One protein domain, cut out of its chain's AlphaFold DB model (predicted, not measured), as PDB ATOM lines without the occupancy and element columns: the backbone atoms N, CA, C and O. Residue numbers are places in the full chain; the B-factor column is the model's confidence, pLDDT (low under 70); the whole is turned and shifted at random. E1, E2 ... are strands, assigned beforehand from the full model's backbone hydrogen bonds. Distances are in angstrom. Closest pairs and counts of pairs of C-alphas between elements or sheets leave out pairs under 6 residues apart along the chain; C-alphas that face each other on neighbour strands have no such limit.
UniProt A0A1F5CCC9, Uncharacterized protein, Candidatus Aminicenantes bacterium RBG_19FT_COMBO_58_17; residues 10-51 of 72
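What this domain is: This is residues 10 to 51 of the 72 residues of an uncharacterized protein of Candidatus Aminicenantes bacterium RBG_19FT_COMBO_58_17 (UniProt A0A1F5CCC9). Two strand hairpins, E1 with E2 and E3 with E4, form an open clip: two narrow ribbons, partly face to face with a gap between them, joined at one end by residues 30 to 32. Their turns stick out at the other end, with residues 16 to 21 and 38 to 43 standing free, while the last printed residues, 48 to 51, turn back toward the end of E2. The 42 printed residues hold four named strands, E1, E2, E3 and E4 along the chain, and no named helix; the class is all strand, and both two-stranded sheets are antiparallel. The whole is only just loose, close to compact, with a radius of gyration of the C-alphas of 11.3 A, and only just flat, spanning 32 by 22 by 12 A.

How they stand to each other: E1, residues 10 to 14, and E2, residues 23 to 29, are a hairpin of antiparallel neighbours at 153 degrees. N 14 and O 23 are within hydrogen-bond range at 2.8 A, and N 12 and O 27 at 3.1 A. E3, residues 33 to 37, and E4, residues 44 to 47, are the second hairpin, antiparallel at 167 degrees. N 36 and O 45 are within hydrogen-bond range at 2.9 A, and N 33 and O 47 at 2.8 A. E1 and E2 are each apart from E3 and from E4, with no C-alphas within 8 A.

Where its parts are: E2, the longest strand, measures 16.6 A from C-alpha 23 at (-40.786, 37.576, -43.629) to C-alpha 29. E1 measures 13.2 A and begins at C-alpha 10, (-39.356, 28.669, -32.317). E3 measures 12.6 A; E4 measures 10.7 A and ends at C-alpha 47, (-31.595, 19.694, -37.232).

The domain as a whole: The two C-alphas farthest apart, those of Gln 18 and Tyr 49, are 31.9 A apart. The printed part has no cut. The link from E2 to E3 is tight, and the other two are short. Mean pLDDT of the printed part is 92.3, and no printed residue is under 70.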
ATOM      1  N   SER A  10     -39.820  27.432 -31.698       89.38
ATOM      2  CA  SER A  10     -39.356  28.669 -32.317       89.38
ATOM      3  C   SER A  10     -39.986  28.830 -33.697       89.38
ATOM      4  O   SER A  10     -40.266  27.839 -34.375       89.38
ATOM      5  N   GLN A  11     -40.172  30.079 -34.119       92.50
ATOM      6  CA  GLN A  11     -40.578  30.422 -35.481       92.50
ATOM      7  C   GLN A  11     -39.384  30.859 -36.312       92.50
ATOM      8  O   GLN A  11     -38.555  31.634 -35.836       92.50
ATOM      9  N   LEU A  12     -39.330  30.404 -37.563       91.88
ATOM     10  CA  LEU A  12     -38.308  30.846 -38.504       91.88
ATOM     11  C   LEU A  12     -38.760  32.092 -39.272       91.88
ATOM     12  O   LEU A  12     -39.849  32.133 -39.851       91.88
ATOM     13  N   TRP A  13     -37.879  33.084 -39.300       93.00
ATOM     14  CA  TRP A  13     -38.048  34.340 -40.022       93.00
ATOM     15  C   TRP A  13     -36.870  34.546 -40.971       93.00
ATOM     16  O   TRP A  13     -35.766  34.063 -40.707       93.00
ATOM     17  N   SER A  14     -37.099  35.279 -42.053       91.56
ATOM     18  CA  SER A  14     -36.059  35.728 -42.975       91.56
ATOM     19  C   SER A  14     -36.088  37.245 -43.129       91.56
ATOM     20  O   SER A  14     -37.109  37.886 -42.889       91.56
ATOM     21  N   ILE A  15     -34.945  37.818 -43.492       93.06
ATOM     22  CA  ILE A  15     -34.806  39.233 -43.824       93.06
ATOM     23  C   ILE A  15     -33.968  39.342 -45.103       93.06
ATOM     24  O   ILE A  15     -32.972  38.618 -45.230       93.06
ATOM     25  N   PRO A  16     -34.332  40.219 -46.053       91.12
ATOM     26  CA  PRO A  16     -33.487  40.493 -47.207       91.12
ATOM     27  C   PRO A  16     -32.107  41.005 -46.776       91.12
ATOM     28  O   PRO A  16     -31.991  41.805 -45.849       91.12
ATOM     29  N   VAL A  17     -31.049  40.593 -47.478       88.88
ATOM     30  CA  VAL A  17     -29.661  40.998 -47.161       88.88
ATOM     31  C   VAL A  17     -29.476  42.514 -47.253       88.88
ATOM     32  O   VAL A  17     -28.704  43.102 -46.503       88.88
ATOM     33  N   GLN A  18     -30.208  43.157 -48.158       94.19
ATOM     34  CA  GLN A  18     -30.208  44.601 -48.368       94.19
ATOM     35  C   GLN A  18     -30.942  45.366 -47.249       94.19
ATOM     36  O   GLN A  18     -30.970  46.595 -47.270       94.19
ATOM     37  N   GLY A  19     -31.520  44.655 -46.278       90.12
ATOM     38  CA  GLY A  19     -32.476  45.196 -45.324       90.12
ATOM     39  C   GLY A  19     -33.891  45.232 -45.904       90.12
ATOM     40  O   GLY A  19     -34.095  45.177 -47.117       90.12
ATOM     41  N   GLY A  20     -34.884  45.287 -45.022       92.38
ATOM     42  CA  GLY A  20     -36.293  45.281 -45.395       92.38
ATOM     43  C   GLY A  20     -37.163  44.674 -44.304       92.38
ATOM     44  O   GLY A  20     -36.723  44.503 -43.167       92.38
ATOM     45  N   GLU A  21     -38.393  44.345 -44.678       95.88
ATOM     46  CA  GLU A  21     -39.357  43.715 -43.781       95.88
ATOM     47  C   GLU A  21     -38.962  42.274 -43.444       95.88
ATOM     48  O   GLU A  21     -38.399  41.542 -44.262       95.88
ATOM     49  N   LEU A  22     -39.287  41.869 -42.219       95.44
ATOM     50  CA  LEU A  22     -39.152  40.493 -41.759       95.44
ATOM     51  C   LEU A  22     -40.251  39.630 -42.387       95.44
ATOM     52  O   LEU A  22     -41.439  39.894 -42.211       95.44
ATOM     53  N   GLU A  23     -39.862  38.551 -43.058       94.06
ATOM     54  CA  GLU A  23     -40.786  37.576 -43.629       94.06
ATOM     55  C   GLU A  23     -40.861  36.331 -42.743       94.06
ATOM     56  O   GLU A  23     -39.855  35.668 -42.473       94.06
ATOM     57  N   LYS A  24     -42.072  35.983 -42.299       94.31
ATOM     58  CA  LYS A  24     -42.319  34.758 -41.537       94.31
ATOM     59  C   LYS A  24     -42.395  33.562 -42.484       94.31
ATOM     60  O   LYS A  24     -43.264  33.518 -43.346       94.31
ATOM     61  N   LEU A  25     -41.566  32.543 -42.257       91.56
ATOM     62  CA  LEU A  25     -41.503  31.360 -43.129       91.56
ATOM     63  C   LEU A  25     -42.518  30.258 -42.771       91.56
ATOM     64  O   LEU A  25     -42.490  29.185 -43.362       91.56
ATOM     65  N   ASN A  26     -43.411  30.501 -41.805       91.75
ATOM     66  CA  ASN A  26     -44.416  29.544 -41.312       91.75
ATOM     67  C   ASN A  26     -43.846  28.175 -40.886       91.75
ATOM     68  O   ASN A  26     -44.546  27.164 -40.919       91.75
ATOM     69  N   ILE A  27     -42.586  28.146 -40.444       91.88
ATOM     70  CA  ILE A  27     -41.932  26.953 -39.901       91.88
ATOM     71  C   ILE A  27     -41.832  27.120 -38.387       91.88
ATOM     72  O   ILE A  27     -40.974  27.853 -37.893       91.88
ATOM     73  N   GLU A  28     -42.702  26.410 -37.669       92.31
ATOM     74  CA  GLU A  28     -42.719  26.361 -36.209       92.31
ATOM     75  C   GLU A  28     -42.283  24.992 -35.703       92.31
ATOM     76  O   GLU A  28     -42.958  23.988 -35.947       92.31
ATOM     77  N   ILE A  29     -41.161  24.928 -34.993       91.56
ATOM     78  CA  ILE A  29     -40.601  23.638 -34.593       91.56
ATOM     79  C   ILE A  29     -39.786  23.737 -33.306       91.56
ATOM     80  O   ILE A  29     -39.320  24.811 -32.921       91.56
ATOM     81  N   TRP A  30     -39.618  22.607 -32.620       90.69
ATOM     82  CA  TRP A  30     -38.803  22.537 -31.415       90.69
ATOM     83  C   TRP A  30     -37.322  22.511 -31.773       90.69
ATOM     84  O   TRP A  30     -36.791  21.495 -32.220       90.69
ATOM     85  N   GLY A  31     -36.646  23.632 -31.534       86.88
ATOM     86  CA  GLY A  31     -35.209  23.775 -31.731       86.88
ATOM     87  C   GLY A  31     -34.793  23.847 -33.203       86.88
ATOM     88  O   GLY A  31     -35.132  22.986 -34.015       86.88
ATOM     89  N   PHE A  32     -33.983  24.857 -33.517       90.69
ATOM     90  CA  PHE A  32     -33.227  24.954 -34.762       90.69
ATOM     91  C   PHE A  32     -31.745  24.802 -34.439       90.69
ATOM     92  O   PHE A  32     -31.153  25.653 -33.783       90.69
ATOM     93  N   ASN A  33     -31.134  23.717 -34.903       90.69
ATOM     94  CA  ASN A  33     -29.729  23.414 -34.664       90.69
ATOM     95  C   ASN A  33     -28.999  23.228 -35.994       90.69
ATOM     96  O   ASN A  33     -29.557  22.669 -36.932       90.69
ATOM     97  N   LYS A  34     -27.723  23.630 -36.059       94.62
ATOM     98  CA  LYS A  34     -26.847  23.383 -37.223       94.62
ATOM     99  C   LYS A  34     -27.463  23.848 -38.558       94.62
ATOM    100  O   LYS A  34     -27.404  23.123 -39.547       94.62
ATOM    101  N   LEU A  35     -28.065  25.041 -38.572       93.38
ATOM    102  CA  LEU A  35     -28.603  25.644 -39.793       93.38
ATOM    103  C   LEU A  35     -27.477  25.834 -40.821       93.38
ATOM    104  O   LEU A  35     -26.437  26.410 -40.505       93.38
ATOM    105  N   THR A  36     -27.704  25.378 -42.047       96.12
ATOM    106  CA  THR A  36     -26.809  25.589 -43.186       96.12
ATOM    107  C   THR A  36     -27.614  26.013 -44.402       96.12
ATOM    108  O   THR A  36     -28.720  25.524 -44.624       96.12
ATOM    109  N   VAL A  37     -27.045  26.901 -45.209       94.44
ATOM    110  CA  VAL A  37     -27.648  27.382 -46.455       94.44
ATOM    111  C   VAL A  37     -26.958  26.683 -47.621       94.44
ATOM    112  O   VAL A  37     -25.737  26.523 -47.624       94.44
ATOM    113  N   HIS A  38     -27.733  26.212 -48.592       96.38
ATOM    114  CA  HIS A  38     -27.195  25.642 -49.820       96.38
ATOM    115  C   HIS A  38     -26.614  26.772 -50.702       96.38
ATOM    116  O   HIS A  38     -27.186  27.860 -50.730       96.38
ATOM    117  N   PRO A  39     -25.518  26.555 -51.458       95.31
ATOM    118  CA  PRO A  39     -24.873  27.611 -52.252       95.31
ATOM    119  C   PRO A  39     -25.764  28.321 -53.286       95.31
ATOM    120  O   PRO A  39     -25.450  29.434 -53.690       95.31
ATOM    121  N   ASP A  40     -26.869  27.697 -53.710       95.44
ATOM    122  CA  ASP A  40     -27.866  28.322 -54.601       95.44
ATOM    123  C   ASP A  40     -28.742  29.386 -53.911       95.44
ATOM    124  O   ASP A  40     -29.537  30.036 -54.582       95.44
ATOM    125  N   GLY A  41     -28.637  29.548 -52.589       89.00
ATOM    126  CA  GLY A  41     -29.360  30.553 -51.807       89.00
ATOM    127  C   GLY A  41     -30.866  30.323 -51.668       89.00
ATOM    128  O   GLY A  41     -31.537  31.117 -51.017       89.00
ATOM    129  N   THR A  42     -31.412  29.247 -52.240       89.94
ATOM    130  CA  THR A  42     -32.867  28.980 -52.242       89.94
ATOM    131  C   THR A  42     -33.274  27.879 -51.275       89.94
ATOM    132  O   THR A  42     -34.460  27.645 -51.051       89.94
ATOM    133  N   ARG A  43     -32.295  27.176 -50.697       94.44
ATOM    134  CA  ARG A  43     -32.524  26.041 -49.806       94.44
ATOM    135  C   ARG A  43     -31.653  26.147 -48.569       94.44
ATOM    136  O   ARG A  43     -30.520  26.618 -48.621       94.44
ATOM    137  N   PHE A  44     -32.167  25.640 -47.461       94.25
ATOM    138  CA  PHE A  44     -31.426  25.489 -46.217       94.25
ATOM    139  C   PHE A  44     -31.802  24.168 -45.546       94.25
ATOM    140  O   PHE A  44     -32.850  23.587 -45.828       94.25
ATOM    141  N   ALA A  45     -30.930  23.688 -44.668       95.50
ATOM    142  CA  ALA A  45     -31.140  22.491 -43.867       95.50
ATOM    143  C   ALA A  45     -30.825  22.791 -42.402       95.50
ATOM    144  O   ALA A  45     -29.970  23.622 -42.102       95.50
ATOM    145  N   PHE A  46     -31.521  22.118 -41.491       94.62
ATOM    146  CA  PHE A  46     -31.321  22.240 -40.051       94.62
ATOM    147  C   PHE A  46     -31.715  20.936 -39.354       94.62
ATOM    148  O   PHE A  46     -32.516  20.155 -39.866       94.62
ATOM    149  N   ASN A  47     -31.178  20.739 -38.156       94.44
ATOM    150  CA  ASN A  47     -31.595  19.694 -37.232       94.44
ATOM    151  C   ASN A  47     -32.631  20.259 -36.259       94.44
ATOM    152  O   ASN A  47     -32.515  21.403 -35.814       94.44
ATOM    153  N   SER A  48     -33.606  19.441 -35.877       92.06
ATOM    154  CA  SER A  48     -34.662  19.825 -34.943       92.06
ATOM    155  C   SER A  48     -35.115  18.633 -34.104       92.06
ATOM    156  O   SER A  48     -34.960  17.487 -34.524       92.06
ATOM    157  N   TYR A  49     -35.699  18.906 -32.935       88.19
ATOM    158  CA  TYR A  49     -36.402  17.899 -32.138       88.19
ATOM    159  C   TYR A  49     -37.728  17.461 -32.781       88.19
ATOM    160  O   TYR A  49     -38.307  16.463 -32.364       88.19
ATOM    161  N   GLY A  50     -38.193  18.169 -33.816       86.25
ATOM    162  CA  GLY A  50     -39.414  17.845 -34.541       86.25
ATOM    163  C   GLY A  50     -40.617  18.699 -34.125       86.25
ATOM    164  O   GLY A  50     -40.502  19.620 -33.309       86.25
ATOM    165  N   PRO A  51     -41.805  18.429 -34.696       84.81
ATOM    166  CA  PRO A  51     -43.021  19.202 -34.422       84.81
ATOM    167  C   PRO A  51     -43.525  19.049 -32.977       84.81
ATOM    168  O   PRO A  51     -44.323  19.868 -32.512       84.81
TER     169      PRO A  51